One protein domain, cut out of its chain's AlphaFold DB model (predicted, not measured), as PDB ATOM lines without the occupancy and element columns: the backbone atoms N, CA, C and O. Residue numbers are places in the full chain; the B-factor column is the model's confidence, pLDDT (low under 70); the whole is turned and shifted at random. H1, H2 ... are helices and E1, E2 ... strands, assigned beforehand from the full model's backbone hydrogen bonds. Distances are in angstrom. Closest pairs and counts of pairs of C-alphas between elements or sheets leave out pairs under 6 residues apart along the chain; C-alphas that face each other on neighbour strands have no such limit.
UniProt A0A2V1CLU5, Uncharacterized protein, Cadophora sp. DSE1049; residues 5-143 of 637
ATOM      1  N   LEU A   5     -38.161  10.457  40.002       86.56
ATOM      2  CA  LEU A   5     -38.132  11.517  40.983       86.56
ATOM      3  C   LEU A   5     -36.683  11.936  41.192       86.56
ATOM      4  O   LEU A   5     -35.745  11.201  40.874       86.56
ATOM      5  N   GLU A   6     -36.508  13.133  41.723       90.50
ATOM      6  CA  GLU A   6     -35.197  13.594  42.130       90.50
ATOM      7  C   GLU A   6     -34.753  12.809  43.370       90.50
ATOM      8  O   GLU A   6     -35.507  12.638  44.329       90.50
ATOM      9  N   GLY A   7     -33.538  12.281  43.332       90.81
ATOM     10  CA  GLY A   7     -32.964  11.507  44.416       90.81
ATOM     11  C   GLY A   7     -31.462  11.687  44.501       90.81
ATOM     12  O   GLY A   7     -30.780  11.999  43.528       90.81
ATOM     13  N   ARG A   8     -30.916  11.469  45.687       91.50
ATOM     14  CA  ARG A   8     -29.505  11.686  45.981       91.50
ATOM     15  C   ARG A   8     -28.833  10.390  46.402       91.50
ATOM     16  O   ARG A   8     -29.459   9.531  47.029       91.50
ATOM     17  N   LYS A   9     -27.556  10.244  46.048       91.75
ATOM     18  CA  LYS A   9     -26.714   9.152  46.533       91.75
ATOM     19  C   LYS A   9     -26.073   9.537  47.862       91.75
ATOM     20  O   LYS A   9     -25.514  10.622  47.982       91.75
ATOM     21  N   TYR A  10     -26.120   8.625  48.822       92.44
ATOM     22  CA  TYR A  10     -25.472   8.766  50.117       92.44
ATOM     23  C   TYR A  10     -24.477   7.637  50.351       92.44
ATOM     24  O   TYR A  10     -24.726   6.488  49.976       92.44
ATOM     25  N   VAL A  11     -23.366   7.968  51.006       91.38
ATOM     26  CA  VAL A  11     -22.392   6.990  51.494       91.38
ATOM     27  C   VAL A  11     -22.697   6.693  52.953       91.38
ATOM     28  O   VAL A  11     -22.876   7.602  53.764       91.38
ATOM     29  N   LEU A  12     -22.771   5.410  53.289       91.31
ATOM     30  CA  LEU A  12     -22.990   4.981  54.662       91.31
ATOM     31  C   LEU A  12     -21.684   4.939  55.461       91.31
ATOM     32  O   LEU A  12     -20.581   4.795  54.912       91.31
ATOM     33  N   VAL A  13     -21.823   5.014  56.785       89.88
ATOM     34  CA  VAL A  13     -20.735   4.736  57.731       89.88
ATOM     35  C   VAL A  13     -20.224   3.301  57.554       89.88
ATOM     36  O   VAL A  13     -20.884   2.451  56.961       89.88
ATOM     37  N   SER A  14     -19.030   3.006  58.065       83.19
ATOM     38  CA  SER A  14     -18.378   1.698  57.880       83.19
ATOM     39  C   SER A  14     -19.148   0.510  58.474       83.19
ATOM     40  O   SER A  14     -18.915  -0.625  58.060       83.19
ATOM     41  N   GLN A  15     -20.038   0.753  59.439       83.12
ATOM     42  CA  GLN A  15     -20.881  -0.255  60.083       83.12
ATOM     43  C   GLN A  15     -22.305   0.294  60.276       83.12
ATOM     44  O   GLN A  15     -22.649   0.720  61.379       83.12
ATOM     45  N   PRO A  16     -23.132   0.333  59.218       83.69
ATOM     46  CA  PRO A  16     -24.510   0.789  59.336       83.69
ATOM     47  C   PRO A  16     -25.331  -0.229  60.138       83.69
ATOM     48  O   PRO A  16     -25.128  -1.442  60.016       83.69
ATOM     49  N   SER A  17     -26.292   0.261  60.918       82.44
ATOM     50  CA  SER A  17     -27.109  -0.525  61.849       82.44
ATOM     51  C   SER A  17     -27.731  -1.787  61.232       82.44
ATOM     52  O   SER A  17     -27.667  -2.858  61.835       82.44
ATOM     53  N   ARG A  18     -28.281  -1.684  60.011       76.50
ATOM     54  CA  ARG A  18     -28.957  -2.792  59.305       76.50
ATOM     55  C   ARG A  18     -28.046  -3.674  58.447       76.50
ATOM     56  O   ARG A  18     -28.436  -4.794  58.130       76.50
ATOM     57  N   TRP A  19     -26.869  -3.206  58.030       76.50
ATOM     58  CA  TRP A  19     -26.049  -3.896  57.020       76.50
ATOM     59  C   TRP A  19     -24.605  -4.060  57.463       76.50
ATOM     60  O   TRP A  19     -23.695  -3.676  56.736       76.50
ATOM     61  N   GLN A  20     -24.409  -4.647  58.642       65.06
ATOM     62  CA  GLN A  20     -23.129  -4.868  59.329       65.06
ATOM     63  C   GLN A  20     -22.122  -5.766  58.558       65.06
ATOM     64  O   GLN A  20     -21.547  -6.704  59.108       65.06
ATOM     65  N   LYS A  21     -21.877  -5.518  57.266       59.06
ATOM     66  CA  LYS A  21     -20.840  -6.178  56.476       59.06
ATOM     67  C   LYS A  21     -19.493  -5.534  56.780       59.06
ATOM     68  O   LYS A  21     -19.318  -4.323  56.694       59.06
ATOM     69  N   LYS A  22     -18.509  -6.366  57.121       53.91
ATOM     70  CA  LYS A  22     -17.136  -5.923  57.371       53.91
ATOM     71  C   LYS A  22     -16.460  -5.522  56.051       53.91
ATOM     72  O   LYS A  22     -16.236  -6.378  55.204       53.91
ATOM     73  N   ARG A  23     -16.040  -4.250  55.991       60.50
ATOM     74  CA  ARG A  23     -14.979  -3.625  55.159       60.50
ATOM     75  C   ARG A  23     -15.382  -2.794  53.943       60.50
ATOM     76  O   ARG A  23     -14.596  -1.921  53.590       60.50
ATOM     77  N   GLU A  24     -16.559  -2.968  53.353       71.19
ATOM     78  CA  GLU A  24     -16.937  -2.186  52.168       71.19
ATOM     79  C   GLU A  24     -18.000  -1.137  52.505       71.19
ATOM     80  O   GLU A  24     -19.052  -1.454  53.063       71.19
ATOM     81  N   ARG A  25     -17.708   0.132  52.194       78.19
ATOM     82  CA  ARG A  25     -18.672   1.224  52.366       78.19
ATOM     83  C   ARG A  25     -19.796   1.055  51.350       78.19
ATOM     84  O   ARG A  25     -19.546   0.891  50.161       78.19
ATOM     85  N   VAL A  26     -21.034   1.119  51.827       85.69
ATOM     86  CA  VAL A  26     -22.224   0.936  50.993       85.69
ATOM     87  C   VAL A  26     -22.726   2.292  50.509       85.69
ATOM     88  O   VAL A  26     -22.833   3.238  51.290       85.69
ATOM     89  N   VAL A  27     -23.067   2.363  49.224       88.25
ATOM     90  CA  VAL A  27     -23.732   3.517  48.614       88.25
ATOM     91  C   VAL A  27     -25.219   3.215  48.470       88.25
ATOM     92  O   VAL A  27     -25.611   2.146  47.994       88.25
ATOM     93  N   VAL A  28     -26.054   4.168  48.869       89.94
ATOM     94  CA  VAL A  28     -27.511   4.091  48.743       89.94
ATOM     95  C   VAL A  28     -28.070   5.287  47.998       89.94
ATOM     96  O   VAL A  28     -27.427   6.325  47.907       89.94
ATOM     97  N   GLN A  29     -29.285   5.152  47.483       90.75
ATOM     98  CA  GLN A  29     -30.074   6.231  46.903       90.75
ATOM     99  C   GLN A  29     -31.253   6.561  47.813       90.75
ATOM    100  O   GLN A  29     -31.865   5.660  48.377       90.75
ATOM    101  N   SER A  30     -31.606   7.835  47.932       92.06
ATOM    102  CA  SER A  30     -32.778   8.284  48.687       92.06
ATOM    103  C   SER A  30     -33.504   9.409  47.947       92.06
ATOM    104  O   SER A  30     -32.831  10.243  47.337       92.06
ATOM    105  N   PRO A  31     -34.847   9.489  48.014       90.75
ATOM    106  CA  PRO A  31     -35.598  10.677  47.598       90.75
ATOM    107  C   PRO A  31     -35.323  11.901  48.484       90.75
ATOM    108  O   PRO A  31     -35.665  13.019  48.117       90.75
ATOM    109  N   VAL A  32     -34.741  11.711  49.671       91.31
ATOM    110  CA  VAL A  32     -34.438  12.803  50.598       91.31
ATOM    111  C   VAL A  32     -33.169  13.502  50.118       91.31
ATOM    112  O   VAL A  32     -32.077  12.962  50.260       91.31
ATOM    113  N   LEU A  33     -33.290  14.696  49.532       91.19
ATOM    114  CA  LEU A  33     -32.150  15.414  48.930       91.19
ATOM    115  C   LEU A  33     -31.164  15.971  49.963       91.19
ATOM    116  O   LEU A  33     -29.961  16.027  49.718       91.19
ATOM    117  N   ASN A  34     -31.675  16.356  51.129       90.00
ATOM    118  CA  ASN A  34     -30.892  16.801  52.274       90.00
ATOM    119  C   ASN A  34     -31.521  16.206  53.522       90.00
ATOM    120  O   ASN A  34     -32.711  16.414  53.725       90.00
ATOM    121  N   ILE A  35     -30.751  15.491  54.346       88.81
ATOM    122  CA  ILE A  35     -31.261  14.849  55.567       88.81
ATOM    123  C   ILE A  35     -31.410  15.912  56.677       88.81
ATOM    124  O   ILE A  35     -30.396  16.340  57.256       88.81
ATOM    125  N   PRO A  36     -32.642  16.346  57.012       86.88
ATOM    126  CA  PRO A  36     -32.891  17.346  58.048       86.88
ATOM    127  C   PRO A  36     -32.517  16.818  59.440       86.88
ATOM    128  O   PRO A  36     -32.410  15.607  59.653       86.88
ATOM    129  N   LYS A  37     -32.257  17.712  60.402       85.81
ATOM    130  CA  LYS A  37     -31.814  17.330  61.765       85.81
ATOM    131  C   LYS A  37     -32.891  16.595  62.563       85.81
ATOM    132  O   LYS A  37     -32.558  15.789  63.421       85.81
ATOM    133  N   ASP A  38     -34.138  16.887  62.253       86.25
ATOM    134  CA  ASP A  38     -35.373  16.361  62.823       86.25
ATOM    135  C   ASP A  38     -35.790  15.004  62.233       86.25
ATOM    136  O   ASP A  38     -36.558  14.274  62.856       86.25
ATOM    137  N   VAL A  39     -35.243  14.611  61.078       84.31
ATOM    138  CA  VAL A  39     -35.518  13.296  60.485       84.31
ATOM    139  C   VAL A  39     -34.662  12.223  61.156       84.31
ATOM    140  O   VAL A  39     -33.434  12.215  61.045       84.31
ATOM    141  N   LEU A  40     -35.330  11.289  61.836       88.62
ATOM    142  CA  LEU A  40     -34.691  10.150  62.503       88.62
ATOM    143  C   LEU A  40     -34.373   9.010  61.536       88.62
ATOM    144  O   LEU A  40     -33.302   8.414  61.629       88.62
ATOM    145  N   LEU A  41     -35.296   8.719  60.617       90.94
ATOM    146  CA  LEU A  41     -35.235   7.599  59.683       90.94
ATOM    147  C   LEU A  41     -35.340   8.103  58.246       90.94
ATOM    148  O   LEU A  41     -36.221   8.891  57.917       90.94
ATOM    149  N   VAL A  42     -34.456   7.615  57.382       90.44
ATOM    150  CA  VAL A  42     -34.363   8.016  55.978       90.44
ATOM    151  C   VAL A  42     -34.676   6.804  55.101       90.44
ATOM    152  O   VAL A  42     -34.017   5.771  55.254       90.44
ATOM    153  N   PRO A  43     -35.657   6.892  54.182       91.50
ATOM    154  CA  PRO A  43     -35.927   5.824  53.234       91.50
ATOM    155  C   PRO A  43     -34.794   5.758  52.217       91.50
ATOM    156  O   PRO A  43     -34.428   6.759  51.594       91.50
ATOM    157  N   VAL A  44     -34.237   4.572  52.031       90.06
ATOM    158  CA  VAL A  44     -33.121   4.332  51.126       90.06
ATOM    159  C   VAL A  44     -33.364   3.106  50.272       90.06
ATOM    160  O   VAL A  44     -33.966   2.130  50.708       90.06
ATOM    161  N   ARG A  45     -32.815   3.148  49.067       86.62
ATOM    162  CA  ARG A  45     -32.691   2.031  48.145       86.62
ATOM    163  C   ARG A  45     -31.214   1.723  47.966       86.62
ATOM    164  O   ARG A  45     -30.429   2.599  47.604       86.62
ATOM    165  N   ARG A  46     -30.819   0.477  48.211       79.50
ATOM    166  CA  ARG A  46     -29.459   0.017  47.925       79.50
ATOM    167  C   ARG A  46     -29.341  -0.396  46.459       79.50
ATOM    168  O   ARG A  46     -30.248  -1.024  45.924       79.50
ATOM    169  N   PHE A  47     -28.205  -0.078  45.841       66.25
ATOM    170  CA  PHE A  47     -27.835  -0.592  44.524       66.25
ATOM    171  C   PHE A  47     -26.630  -1.524  44.687       66.25
ATOM    172  O   PHE A  47     -25.543  -1.067  45.029       66.25
ATOM    173  N   ASN A  48     -26.822  -2.833  44.510       54.44
ATOM    174  CA  ASN A  48     -25.741  -3.824  44.583       54.44
ATOM    175  C   ASN A  48     -25.787  -4.779  43.378       54.44
ATOM    176  O   ASN A  48     -25.873  -5.993  43.548       54.44
ATOM    177  N   GLY A  49     -25.799  -4.221  42.165       52.22
ATOM    178  CA  GLY A  49     -25.944  -4.999  40.932       52.22
ATOM    179  C   GLY A  49     -27.383  -5.455  40.662       52.22
ATOM    180  O   GLY A  49     -28.342  -4.846  41.142       52.22
ATOM    181  N   GLU A  50     -27.540  -6.500  39.848       42.06
ATOM    182  CA  GLU A  50     -28.818  -6.882  39.224       42.06
ATOM    183  C   GLU A  50     -29.887  -7.414  40.196       42.06
ATOM    184  O   GLU A  50     -31.073  -7.285  39.893       42.06
ATOM    185  N   GLN A  51     -29.509  -7.918  41.378       40.03
ATOM    186  CA  GLN A  51     -30.395  -8.779  42.179       40.03
ATOM    187  C   GLN A  51     -30.850  -8.235  43.544       40.03
ATOM    188  O   GLN A  51     -31.598  -8.916  44.238       40.03
ATOM    189  N   GLN A  52     -30.473  -7.020  43.969       49.31
ATOM    190  CA  GLN A  52     -30.900  -6.507  45.288       49.31
ATOM    191  C   GLN A  52     -31.315  -5.029  45.260       49.31
ATOM    192  O   GLN A  52     -30.532  -4.146  45.599       49.31
ATOM    193  N   ASN A  53     -32.585  -4.765  44.919       62.56
ATOM    194  CA  ASN A  53     -33.267  -3.485  45.173       62.56
ATOM    195  C   ASN A  53     -33.838  -3.466  46.598       62.56
ATOM    196  O   ASN A  53     -35.043  -3.314  46.788       62.56
ATOM    197  N   VAL A  54     -32.989  -3.668  47.607       70.12
ATOM    198  CA  VAL A  54     -33.455  -3.610  48.997       70.12
ATOM    199  C   VAL A  54     -33.779  -2.160  49.319       70.12
ATOM    200  O   VAL A  54     -32.897  -1.294  49.310       70.12
ATOM    201  N   VAL A  55     -35.052  -1.910  49.590       80.38
ATOM    202  CA  VAL A  55     -35.529  -0.647  50.136       80.38
ATOM    203  C   VAL A  55     -35.670  -0.825  51.638       80.38
ATOM    204  O   VAL A  55     -36.091  -1.884  52.092       80.38
ATOM    205  N   CYS A  56     -35.287   0.173  52.427       83.31
ATOM    206  CA  CYS A  56     -35.544   0.188  53.864       83.31
ATOM    207  C   CYS A  56     -35.420   1.590  54.454       83.31
ATOM    208  O   CYS A  56     -35.024   2.526  53.765       83.31
ATOM    209  N   PHE A  57     -35.724   1.720  55.743       89.62
ATOM    210  CA  PHE A  57     -35.366   2.897  56.524       89.62
ATOM    211  C   PHE A  57     -34.038   2.679  57.245       89.62
ATOM    212  O   PHE A  57     -33.852   1.658  57.913       89.62
ATOM    213  N   LEU A  58     -33.147   3.664  57.145       90.38
ATOM    214  CA  LEU A  58     -31.919   3.736  57.933       90.38
ATOM    215  C   LEU A  58     -31.944   4.943  58.870       90.38
ATOM    216  O   LEU A  58     -32.440   6.002  58.475       90.38
ATOM    217  N   PRO A  59     -31.398   4.825  60.090       92.19
ATOM    218  CA  PRO A  59     -31.246   5.964  60.972       92.19
ATOM    219  C   PRO A  59     -30.271   6.981  60.381       92.19
ATOM    220  O   PRO A  59     -29.281   6.617  59.750       92.19
ATOM    221  N   ARG A  60     -30.500   8.268  60.647       92.81
ATOM    222  CA  ARG A  60     -29.600   9.364  60.235       92.81
ATOM    223  C   ARG A  60     -28.132   9.122  60.623       92.81
ATOM    224  O   ARG A  60     -27.230   9.576  59.927       92.81
ATOM    225  N   THR A  61     -27.885   8.422  61.727       92.12
ATOM    226  CA  THR A  61     -26.538   8.086  62.214       92.12
ATOM    227  C   THR A  61     -25.767   7.144  61.293       92.12
ATOM    228  O   THR A  61     -24.545   7.089  61.392       92.12
ATOM    229  N   ASP A  62     -26.450   6.432  60.392       92.38
ATOM    230  CA  ASP A  62     -25.816   5.510  59.448       92.38
ATOM    231  C   ASP A  62     -25.229   6.217  58.215       92.38
ATOM    232  O   ASP A  62     -24.600   5.569  57.380       92.38
ATOM    233  N   PHE A  63     -25.406   7.535  58.092       92.62
ATOM    234  CA  PHE A  63     -24.965   8.320  56.942       92.62
ATOM    235  C   PHE A  63     -23.672   9.079  57.245       92.62
ATOM    236  O   PHE A  63     -23.539   9.734  58.281       92.62
ATOM    237  N   GLU A  64     -22.725   9.037  56.309       92.69
ATOM    238  CA  GLU A  64     -21.552   9.904  56.351       92.69
ATOM    239  C   GLU A  64     -21.944  11.368  56.154       92.69
ATOM    240  O   GLU A  64     -22.876  11.698  55.416       92.69
ATOM    241  N   LYS A  65     -21.186  12.267  56.787       91.19
ATOM    242  CA  LYS A  65     -21.341  13.705  56.551       91.19
ATOM    243  C   LYS A  65     -20.966  14.025  55.106       91.19
ATOM    244  O   LYS A  65     -19.978  13.506  54.603       91.19
ATOM    245  N   ASP A  66     -21.682  14.951  54.479       86.38
ATOM    246  CA  ASP A  66     -21.430  15.361  53.088       86.38
ATOM    247  C   ASP A  66     -20.006  15.885  52.838       86.38
ATOM    248  O   ASP A  66     -19.497  15.782  51.728       86.38
ATOM    249  N   SER A  67     -19.353  16.424  53.872       87.88
ATOM    250  CA  SER A  67     -17.964  16.898  53.839       87.88
ATOM    251  C   SER A  67     -16.922  15.795  54.083       87.88
ATOM    252  O   SER A  67     -15.737  16.095  54.202       87.88
ATOM    253  N   SER A  68     -17.356  14.549  54.272       88.38
ATOM    254  CA  SER A  68     -16.486  13.403  54.536       88.38
ATOM    255  C   SER A  68     -15.744  13.004  53.262       88.38
ATOM    256  O   SER A  68     -16.325  12.943  52.176       88.38
ATOM    257  N   ASP A  69     -14.469  12.652  53.400       89.56
ATOM    258  CA  ASP A  69     -13.651  12.126  52.304       89.56
ATOM    259  C   ASP A  69     -14.154  10.762  51.791       89.56
ATOM    260  O   ASP A  69     -13.780  10.319  50.704       89.56
ATOM    261  N   ALA A  70     -15.061  10.115  52.532       88.19
ATOM    262  CA  ALA A  70     -15.746   8.891  52.137       88.19
ATOM    263  C   ALA A  70     -16.444   9.007  50.769       88.19
ATOM    264  O   ALA A  70     -16.382   8.065  49.982       88.19
ATOM    265  N   TYR A  71     -17.048  10.156  50.451       89.50
ATOM    266  CA  TYR A  71     -17.696  10.377  49.152       89.50
ATOM    267  C   TYR A  71     -16.696  10.376  47.994       89.50
ATOM    268  O   TYR A  71     -16.940   9.742  46.965       89.50
ATOM    269  N   GLN A  72     -15.532  11.001  48.198       87.69
ATOM    270  CA  GLN A  72     -14.448  11.017  47.217       87.69
ATOM    271  C   GLN A  72     -13.854   9.617  47.022       87.69
ATOM    272  O   GLN A  72     -13.665   9.187  45.887       87.69
ATOM    273  N   ARG A  73     -13.625   8.876  48.115       87.25
ATOM    274  CA  ARG A  73     -13.099   7.499  48.071       87.25
ATOM    275  C   ARG A  73     -14.059   6.510  47.408       87.25
ATOM    276  O   ARG A  73     -13.608   5.546  46.804       87.25
ATOM    277  N   SER A  74     -15.366   6.729  47.534       84.12
ATOM    278  CA  SER A  74     -16.395   5.890  46.910       84.12
ATOM    279  C   SER A  74     -16.783   6.346  45.498       84.12
ATOM    280  O   SER A  74     -17.673   5.740  44.906       84.12
ATOM    281  N   HIS A  75     -16.150   7.395  44.956       86.88
ATOM    282  CA  HIS A  75     -16.472   7.977  43.645       86.88
ATOM    283  C   HIS A  75     -17.967   8.319  43.479       86.88
ATOM    284  O   HIS A  75     -18.551   8.168  42.402       86.88
ATOM    285  N   VAL A  76     -18.613   8.771  44.559       85.81
ATOM    286  CA  VAL A  76     -20.036   9.128  44.562       85.81
ATOM    287  C   VAL A  76     -20.176  10.632  44.411       85.81
ATOM    288  O   VAL A  76     -19.680  11.391  45.238       85.81
ATOM    289  N   ASN A  77     -20.891  11.065  43.371       84.75
ATOM    290  CA  ASN A  77     -21.309  12.457  43.261       84.75
ATOM    291  C   ASN A  77     -22.499  12.728  44.197       84.75
ATOM    292  O   ASN A  77     -23.466  11.963  44.231       84.75
ATOM    293  N   ASN A  78     -22.424  13.847  44.914       81.00
ATOM    294  CA  ASN A  78     -23.426  14.319  45.861       81.00
ATOM    295  C   ASN A  78     -24.578  15.061  45.178       81.00
ATOM    296  O   ASN A  78     -25.573  15.355  45.839       81.00
ATOM    297  N   SER A  79     -24.455  15.375  43.888       86.88
ATOM    298  CA  SER A  79     -25.519  16.008  43.115       86.88
ATOM    299  C   SER A  79     -26.783  15.140  43.075       86.88
ATOM    300  O   SER A  79     -26.686  13.914  42.929       86.88
ATOM    301  N   PRO A  80     -27.974  15.759  43.151       90.56
ATOM    302  CA  PRO A  80     -29.217  15.074  42.847       90.56
ATOM    303  C   PRO A  80     -29.195  14.442  41.450       90.56
ATOM    304  O   PRO A  80     -28.553  14.925  40.518       90.56
ATOM    305  N   SER A  81     -29.896  13.326  41.319       87.31
ATOM    306  CA  SER A  81     -29.991  12.509  40.116       87.31
ATOM    307  C   SER A  81     -31.397  11.932  39.995       87.31
ATOM    308  O   SER A  81     -32.102  11.765  40.986       87.31
ATOM    309  N   SER A  82     -31.814  11.598  38.779       84.31
ATOM    310  CA  SER A  82     -33.095  10.929  38.563       84.31
ATOM    311  C   SER A  82     -33.046   9.494  39.100       84.31
ATOM    312  O   SER A  82     -32.218   8.699  38.654       84.31
ATOM    313  N   ILE A  83     -33.956   9.143  40.007       82.88
ATOM    314  CA  ILE A  83     -34.147   7.779  40.525       82.88
ATOM    315  C   ILE A  83     -35.538   7.263  40.153       82.88
ATOM    316  O   ILE A  83     -36.476   8.042  40.017       82.88
ATOM    317  N   GLU A  84     -35.679   5.948  40.002       80.50
ATOM    318  CA  GLU A  84     -36.944   5.314  39.618       80.50
ATOM    319  C   GLU A  84     -37.730   4.845  40.854       80.50
ATOM    320  O   GLU A  84     -37.199   4.149  41.733       80.50
ATOM    321  N   ALA A  85     -39.011   5.202  40.909       84.81
ATOM    322  CA  ALA A  85     -39.993   4.579  41.786       84.81
ATOM    323  C   ALA A  85     -40.340   3.160  41.298       84.81
ATOM    324  O   ALA A  85     -40.203   2.843  40.119       84.81
ATOM    325  N   HIS A  86     -40.820   2.305  42.203       81.31
ATOM    326  CA  HIS A  86     -41.306   0.966  41.851       81.31
ATOM    327  C   HIS A  86     -42.740   1.007  41.307       81.31
ATOM    328  O   HIS A  86     -43.107   0.180  40.474       81.31
ATOM    329  N   GLY A  87     -43.548   1.981  41.731       82.19
ATOM    330  CA  GLY A  87     -44.921   2.140  41.260       82.19
ATOM    331  C   GLY A  87     -45.466   3.552  41.442       82.19
ATOM    332  O   GLY A  87     -44.865   4.381  42.131       82.19
ATOM    333  N   THR A  88     -46.606   3.826  40.813       86.12
ATOM    334  CA  THR A  88     -47.364   5.071  40.988       86.12
ATOM    335  C   THR A  88     -48.845   4.787  41.237       86.12
ATOM    336  O   THR A  88     -49.438   3.973  40.529       86.12
ATOM    337  N   ALA A  89     -49.437   5.451  42.234       87.81
ATOM    338  CA  ALA A  89     -50.850   5.350  42.587       87.81
ATOM    339  C   ALA A  89     -51.744   5.748  41.407       87.81
ATOM    340  O   ALA A  89     -51.570   6.831  40.837       87.81
ATOM    341  N   ILE A  90     -52.726   4.912  41.069       81.75
ATOM    342  CA  ILE A  90     -53.720   5.228  40.027       81.75
ATOM    343  C   ILE A  90     -55.028   5.788  40.599       81.75
ATOM    344  O   ILE A  90     -55.816   6.383  39.863       81.75
ATOM    345  N   CYS A  91     -55.237   5.654  41.905       82.50
ATOM    346  CA  CYS A  91     -56.406   6.116  42.643       82.50
ATOM    347  C   CYS A  91     -55.986   6.748  43.976       82.50
ATOM    348  O   CYS A  91     -54.836   6.615  44.402       82.50
ATOM    349  N   ASP A  92     -56.918   7.474  44.588       88.00
ATOM    350  CA  ASP A  92     -56.760   7.985  45.945       88.00
ATOM    351  C   ASP A  92     -57.050   6.872  46.960       88.00
ATOM    352  O   ASP A  92     -57.860   5.978  46.706       88.00
ATOM    353  N   SER A  93     -56.391   6.938  48.115       91.31
ATOM    354  CA  SER A  93     -56.629   6.013  49.219       91.31
ATOM    355  C   SER A  93     -58.051   6.135  49.751       91.31
ATOM    356  O   SER A  93     -58.551   7.243  49.968       91.31
ATOM    357  N   SER A  94     -58.662   4.999  50.056       88.69
ATOM    358  CA  SER A  94     -59.911   4.927  50.804       88.69
ATOM    359  C   SER A  94     -59.665   5.092  52.314       88.69
ATOM    360  O   SER A  94     -58.566   4.806  52.791       88.69
ATOM    361  N   PRO A  95     -60.676   5.488  53.113       87.44
ATOM    362  CA  PRO A  95     -60.554   5.517  54.575       87.44
ATOM    363  C   PRO A  95     -60.251   4.151  55.214       87.44
ATOM    364  O   PRO A  95     -59.878   4.104  56.381       87.44
ATOM    365  N   SER A  96     -60.456   3.054  54.478       87.19
ATOM    366  CA  SER A  96     -60.134   1.689  54.904       87.19
ATOM    367  C   SER A  96     -58.699   1.258  54.593       87.19
ATOM    368  O   SER A  96     -58.314   0.170  55.009       87.19
ATOM    369  N   ASP A  97     -57.926   2.062  53.859       88.75
ATOM    370  CA  ASP A  97     -56.533   1.740  53.551       88.75
ATOM    371  C   ASP A  97     -55.605   2.061  54.734       88.75
ATOM    372  O   ASP A  97     -55.848   2.990  55.506       88.75
ATOM    373  N   ASP A  98     -54.495   1.326  54.830       86.88
ATOM    374  CA  ASP A  98     -53.496   1.438  55.904       86.88
ATOM    375  C   ASP A  98     -52.918   2.846  56.090       86.88
ATOM    376  O   ASP A  98     -52.512   3.231  57.189       86.88
ATOM    377  N   PHE A  99     -52.804   3.604  55.002       93.19
ATOM    378  CA  PHE A  99     -52.232   4.942  55.009       93.19
ATOM    379  C   PHE A  99     -52.813   5.786  53.877       93.19
ATOM    380  O   PHE A  99     -53.273   5.274  52.855       93.19
ATOM    381  N   SER A 100     -52.758   7.106  54.047       93.56
ATOM    382  CA  SER A 100     -53.274   8.035  53.048       93.56
ATOM    383  C   SER A 100     -52.297   8.206  51.886       93.56
ATOM    384  O   SER A 100     -51.118   8.523  52.072       93.56
ATOM    385  N   TYR A 101     -52.804   8.064  50.670       94.12
ATOM    386  CA  TYR A 101     -52.092   8.375  49.437       94.12
ATOM    387  C   TYR A 101     -53.048   8.982  48.419       94.12
ATOM    388  O   TYR A 101     -54.260   8.796  48.470       94.12
ATOM    389  N   SER A 102     -52.486   9.747  47.497       91.06
ATOM    390  CA  SER A 102     -53.233  10.385  46.420       91.06
ATOM    391  C   SER A 102     -52.788   9.821  45.081       91.06
ATOM    392  O   SER A 102     -51.661   9.343  44.936       91.06
ATOM    393  N   ARG A 103     -53.651   9.911  44.073       86.12
ATOM    394  CA  ARG A 103     -53.320   9.611  42.685       86.12
ATOM    395  C   ARG A 103     -52.028  10.332  42.301       86.12
ATOM    396  O   ARG A 103     -51.834  11.507  42.609       86.12
ATOM    397  N   ASN A 104     -51.165   9.625  41.576       85.25
ATOM    398  CA  ASN A 104     -49.804  10.030  41.215       85.25
ATOM    399  C   ASN A 104     -48.755   9.956  42.340       85.25
ATOM    400  O   ASN A 104     -47.581  10.217  42.064       85.25
ATOM    401  N   ASP A 105     -49.111   9.545  43.563       90.06
ATOM    402  CA  ASP A 105     -48.108   9.249  44.588       90.06
ATOM    403  C   ASP A 105     -47.197   8.111  44.138       90.06
ATOM    404  O   ASP A 105     -47.626   7.125  43.539       90.06
ATOM    405  N   ARG A 106     -45.902   8.261  44.407       89.44
ATOM    406  CA  ARG A 106     -44.872   7.312  43.983       89.44
ATOM    407  C   ARG A 106     -44.513   6.395  45.135       89.44
ATOM    408  O   ARG A 106     -44.379   6.853  46.267       89.44
ATOM    409  N   PHE A 107     -44.284   5.127  44.827       89.06
ATOM    410  CA  PHE A 107     -44.011   4.108  45.829       89.06
ATOM    411  C   PHE A 107     -42.691   3.400  45.590       89.06
ATOM    412  O   PHE A 107     -42.322   3.078  44.457       89.06
ATOM    413  N   TRP A 108     -42.021   3.074  46.687       89.44
ATOM    414  CA  TRP A 108     -41.023   2.019  46.719       89.44
ATOM    415  C   TRP A 108     -41.569   0.808  47.460       89.44
ATOM    416  O   TRP A 108     -41.931   0.913  48.622       89.44
ATOM    417  N   ILE A 109     -41.574  -0.345  46.796       82.69
ATOM    418  CA  ILE A 109     -41.806  -1.639  47.444       82.69
ATOM    419  C   ILE A 109     -40.758  -1.879  48.542       82.69
ATOM    420  O   ILE A 109     -39.557  -1.800  48.271       82.69
ATOM    421  N   TYR A 110     -41.233  -2.193  49.746       77.00
ATOM    422  CA  TYR A 110     -40.454  -2.533  50.936       77.00
ATOM    423  C   TYR A 110     -40.732  -3.994  51.313       77.00
ATOM    424  O   TYR A 110     -41.526  -4.262  52.208       77.00
ATOM    425  N   VAL A 111     -40.123  -4.947  50.598       66.88
ATOM    426  CA  VAL A 111     -40.271  -6.376  50.927       66.88
ATOM    427  C   VAL A 111     -39.243  -6.771  51.985       66.88
ATOM    428  O   VAL A 111     -38.045  -6.522  51.817       66.88
ATOM    429  N   ASP A 112     -39.708  -7.391  53.066       55.62
ATOM    430  CA  ASP A 112     -38.859  -8.118  54.003       55.62
ATOM    431  C   ASP A 112     -38.494  -9.514  53.454       55.62
ATOM    432  O   ASP A 112     -38.790  -9.862  52.314       55.62
ATOM    433  N   SER A 113     -37.798 -10.336  54.239       51.81
ATOM    434  CA  SER A 113     -37.385 -11.682  53.816       51.81
ATOM    435  C   SER A 113     -38.545 -12.675  53.622       51.81
ATOM    436  O   SER A 113     -38.282 -13.833  53.313       51.81
ATOM    437  N   LYS A 114     -39.807 -12.268  53.822       52.66
ATOM    438  CA  LYS A 114     -40.994 -13.123  53.710       52.66
ATOM    439  C   LYS A 114     -41.801 -12.752  52.466       52.66
ATOM    440  O   LYS A 114     -42.830 -12.096  52.537       52.66
ATOM    441  N   THR A 115     -41.320 -13.161  51.296       51.91
ATOM    442  CA  THR A 115     -41.921 -12.819  49.993       51.91
ATOM    443  C   THR A 115     -43.194 -13.598  49.644       51.91
ATOM    444  O   THR A 115     -43.898 -13.200  48.721       51.91
ATOM    445  N   GLU A 116     -43.494 -14.700  50.336       50.22
ATOM    446  CA  GLU A 116     -44.563 -15.641  49.949       50.22
ATOM    447  C   GLU A 116     -45.990 -15.179  50.318       50.22
ATOM    448  O   GLU A 116     -46.966 -15.780  49.872       50.22
ATOM    449  N   GLU A 117     -46.137 -14.092  51.083       53.91
ATOM    450  CA  GLU A 117     -47.435 -13.642  51.614       53.91
ATOM    451  C   GLU A 117     -48.124 -12.549  50.764       53.91
ATOM    452  O   GLU A 117     -49.293 -12.228  50.982       53.91
ATOM    453  N   TYR A 118     -47.454 -11.996  49.749       63.44
ATOM    454  CA  TYR A 118     -47.944 -10.831  48.997       63.44
ATOM    455  C   TYR A 118     -48.761 -11.222  47.755       63.44
ATOM    456  O   TYR A 118     -48.305 -11.058  46.625       63.44
ATOM    457  N   LYS A 119     -49.971 -11.761  47.958       62.91
ATOM    458  CA  LYS A 119     -50.874 -12.129  46.847       62.91
ATOM    459  C   LYS A 119     -51.603 -10.934  46.242       62.91
ATOM    460  O   LYS A 119     -51.466 -10.680  45.052       62.91
ATOM    461  N   ASP A 120     -52.338 -10.193  47.068       71.69
ATOM    462  CA  ASP A 120     -53.199  -9.085  46.614       71.69
ATOM    463  C   ASP A 120     -52.702  -7.715  47.087       71.69
ATOM    464  O   ASP A 120     -53.153  -6.664  46.622       71.69
ATOM    465  N   THR A 121     -51.736  -7.717  48.002       81.12
ATOM    466  CA  THR A 121     -51.248  -6.530  48.689       81.12
ATOM    467  C   THR A 121     -49.733  -6.532  48.793       81.12
ATOM    468  O   THR A 121     -49.127  -7.587  48.960       81.12
ATOM    469  N   VAL A 122     -49.119  -5.350  48.740       81.00
ATOM    470  CA  VAL A 122     -47.665  -5.175  48.753       81.00
ATOM    471  C   VAL A 122     -47.272  -4.088  49.756       81.00
ATOM    472  O   VAL A 122     -47.848  -2.999  49.727       81.00
ATOM    473  N   PRO A 123     -46.282  -4.330  50.631       85.56
ATOM    474  CA  PRO A 123     -45.740  -3.306  51.512       85.56
ATOM    475  C   PRO A 123     -44.954  -2.266  50.712       85.56
ATOM    476  O   PRO A 123     -44.089  -2.590  49.889       85.56
ATOM    477  N   VAL A 124     -45.236  -0.993  50.966       88.75
ATOM    478  CA  VAL A 124     -44.628   0.140  50.266       88.75
ATOM    479  C   VAL A 124     -44.235   1.268  51.205       88.75
ATOM    480  O   VAL A 124     -44.739   1.398  52.316       88.75
ATOM    481  N   ILE A 125     -43.355   2.128  50.703       90.75
ATOM    482  CA  ILE A 125     -43.074   3.460  51.228       90.75
ATOM    483  C   ILE A 125     -43.612   4.478  50.223       90.75
ATOM    484  O   ILE A 125     -43.199   4.471  49.060       90.75
ATOM    485  N   ASN A 126     -44.500   5.370  50.667       92.50
ATOM    486  CA  ASN A 126     -44.923   6.536  49.896       92.50
ATOM    487  C   ASN A 126     -43.774   7.549  49.839       92.50
ATOM    488  O   ASN A 126     -43.325   8.048  50.864       92.50
ATOM    489  N   LEU A 127     -43.284   7.871  48.646       90.25
ATOM    490  CA  LEU A 127     -42.123   8.746  48.463       90.25
ATOM    491  C   LEU A 127     -42.450  10.237  48.617       90.25
ATOM    492  O   LEU A 127     -41.523  11.041  48.683       90.25
ATOM    493  N   ARG A 128     -43.737  10.606  48.679       89.38
ATOM    494  CA  ARG A 128     -44.191  11.966  49.002       89.38
ATOM    495  C   ARG A 128     -44.322  12.165  50.508       89.38
ATOM    496  O   ARG A 128     -43.864  13.177  51.023       89.38
ATOM    497  N   THR A 129     -44.972  11.230  51.201       89.44
ATOM    498  CA  THR A 129     -45.278  11.369  52.639       89.44
ATOM    499  C   THR A 129     -44.270  10.665  53.547       89.44
ATOM    500  O   THR A 129     -44.286  10.880  54.755       89.44
ATOM    501  N   TYR A 130     -43.411   9.814  52.983       89.19
ATOM    502  CA  TYR A 130     -42.479   8.921  53.683       89.19
ATOM    503  C   TYR A 130     -43.137   7.952  54.674       89.19
ATOM    504  O   TYR A 130     -42.450   7.345  55.495       89.19
ATOM    505  N   GLN A 131     -44.454   7.765  54.575       90.12
ATOM    506  CA  GLN A 131     -45.183   6.762  55.342       90.12
ATOM    507  C   GLN A 131     -45.005   5.378  54.720       90.12
ATOM    508  O   GLN A 131     -44.984   5.231  53.495       90.12
ATOM    509  N   SER A 132     -44.882   4.366  55.575       89.62
ATOM    510  CA  SER A 132     -44.912   2.960  55.183       89.62
ATOM    511  C   SER A 132     -46.256   2.337  55.520       89.62
ATOM    512  O   SER A 132     -46.780   2.581  56.604       89.62
ATOM    513  N   GLY A 133     -46.749   1.473  54.645       90.19
ATOM    514  CA  GLY A 133     -47.948   0.677  54.881       90.19
ATOM    515  C   GLY A 133     -48.139  -0.347  53.775       90.19
ATOM    516  O   GLY A 133     -47.263  -0.511  52.918       90.19
ATOM    517  N   VAL A 134     -49.268  -1.041  53.789       89.25
ATOM    518  CA  VAL A 134     -49.613  -2.014  52.759       89.25
ATOM    519  C   VAL A 134     -50.567  -1.372  51.749       89.25
ATOM    520  O   VAL A 134     -51.477  -0.633  52.113       89.25
ATOM    521  N   ILE A 135     -50.340  -1.622  50.457       87.81
ATOM    522  CA  ILE A 135     -51.211  -1.150  49.374       87.81
ATOM    523  C   ILE A 135     -51.684  -2.320  48.518       87.81
ATOM    524  O   ILE A 135     -50.930  -3.263  48.269       87.81
ATOM    525  N   GLN A 136     -52.922  -2.261  48.031       84.94
ATOM    526  CA  GLN A 136     -53.420  -3.260  47.090       84.94
ATOM    527  C   GLN A 136     -52.679  -3.161  45.745       84.94
ATOM    528  O   GLN A 136     -52.424  -2.070  45.228       84.94
ATOM    529  N   ILE A 137     -52.344  -4.304  45.140       77.06
ATOM    530  CA  ILE A 137     -51.568  -4.371  43.882       77.06
ATOM    531  C   ILE A 137     -52.293  -3.674  42.722       77.06
ATOM    532  O   ILE A 137     -51.658  -3.128  41.812       77.06
ATOM    533  N   ASN A 138     -53.623  -3.687  42.748       76.38
ATOM    534  CA  ASN A 138     -54.505  -3.060  41.766       76.38
ATOM    535  C   ASN A 138     -54.598  -1.524  41.917       76.38
ATOM    536  O   ASN A 138     -54.954  -0.872  40.940       76.38
ATOM    537  N   HIS A 139     -54.231  -0.933  43.061       84.38
ATOM    538  CA  HIS A 139     -54.239   0.524  43.286       84.38
ATOM    539  C   HIS A 139     -53.001   1.231  42.708       84.38
ATOM    540  O   HIS A 139     -52.915   2.464  42.687       84.38
ATOM    541  N   VAL A 140     -52.024   0.460  42.220       79.56
ATOM    542  CA  VAL A 140     -50.730   0.966  41.761       79.56
ATOM    543  C   VAL A 140     -50.427   0.475  40.351       79.56
ATOM    544  O   VAL A 140     -50.528  -0.711  40.031       79.56
ATOM    545  N   CYS A 141     -49.984   1.394  39.498       77.56
ATOM    546  CA  CYS A 141     -49.294   1.059  38.265       77.56
ATOM    547  C   CYS A 141     -47.832   0.755  38.606       77.56
ATOM    548  O   CYS A 141     -47.026   1.666  38.806       77.56
ATOM    549  N   TRP A 142     -47.501  -0.528  38.714       73.62
ATOM    550  CA  TRP A 142     -46.130  -0.987  38.931       73.62
ATOM    551  C   TRP A 142     -45.312  -0.857  37.655       73.62
ATOM    552  O   TRP A 142     -45.772  -1.229  36.576       73.62
ATOM    553  N   PHE A 143     -44.088  -0.360  37.785       66.31
ATOM    554  CA  PHE A 143     -43.146  -0.303  36.681       66.31
ATOM    555  C   PHE A 143     -42.317  -1.584  36.693       66.31
ATOM    556  O   PHE A 143     -41.424  -1.721  37.534       66.31
TER     557      PHE A 143
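AT A GLANCE: This is residues 5 to 143 of the 637 residues of an uncharacterized protein of Cadophora sp. DSE1049 (UniProt A0A2V1CLU5). Little of this domain is regular structure: two lobes, each a strongly twisted five-stranded antiparallel sheet with loops, form a sandwich, E4 E3 E2 E1 E5 partly face to face with curled E9 E8 E7 E6 E10. Named elements, mostly strand, hold 51 of 139 printed residues, in order E1 to E4, H1, E5 to E10. It is compact, radius of gyration of the C-alphas 15.7 A, spanning 47 by 29 by 26 A.

HOW THE PARTS SIT: E1, residues 5 to 11, E2, 27 to 30, E3, 41 to 46, and E4, 55 to 59, form a meander, successive antiparallel neighbours; N 10 and O 28 are 2.8 A apart, within hydrogen-bond range. E5, 81 to 84, neighbours E1. H1, 70 to 73, too short for an O i to N i+4 pair, only grazes this sheet. E6, 87 to 89, E7, 106 to 109, E8, 121 to 126, and E9, 132 to 136, form another meander; E10, 140 to 142, neighbours E6. The closest C-alphas of E4 and E7, Val 55 and Ile 109, are 6.9 A apart.

IN THESE COORDINATES: E1, 19.5 A long, begins at C-alpha 5 (-38.132, 11.517, 40.983); E10 ends at C-alpha 142 (-46.130, -0.987, 38.931).

THE WHOLE: The printed part has no cut. Links E1 to E2, E6 to E7 and E7 to E8 are long. Residues 20 to 23, 47 to 53, 111 to 119 and 143 have pLDDT under 70.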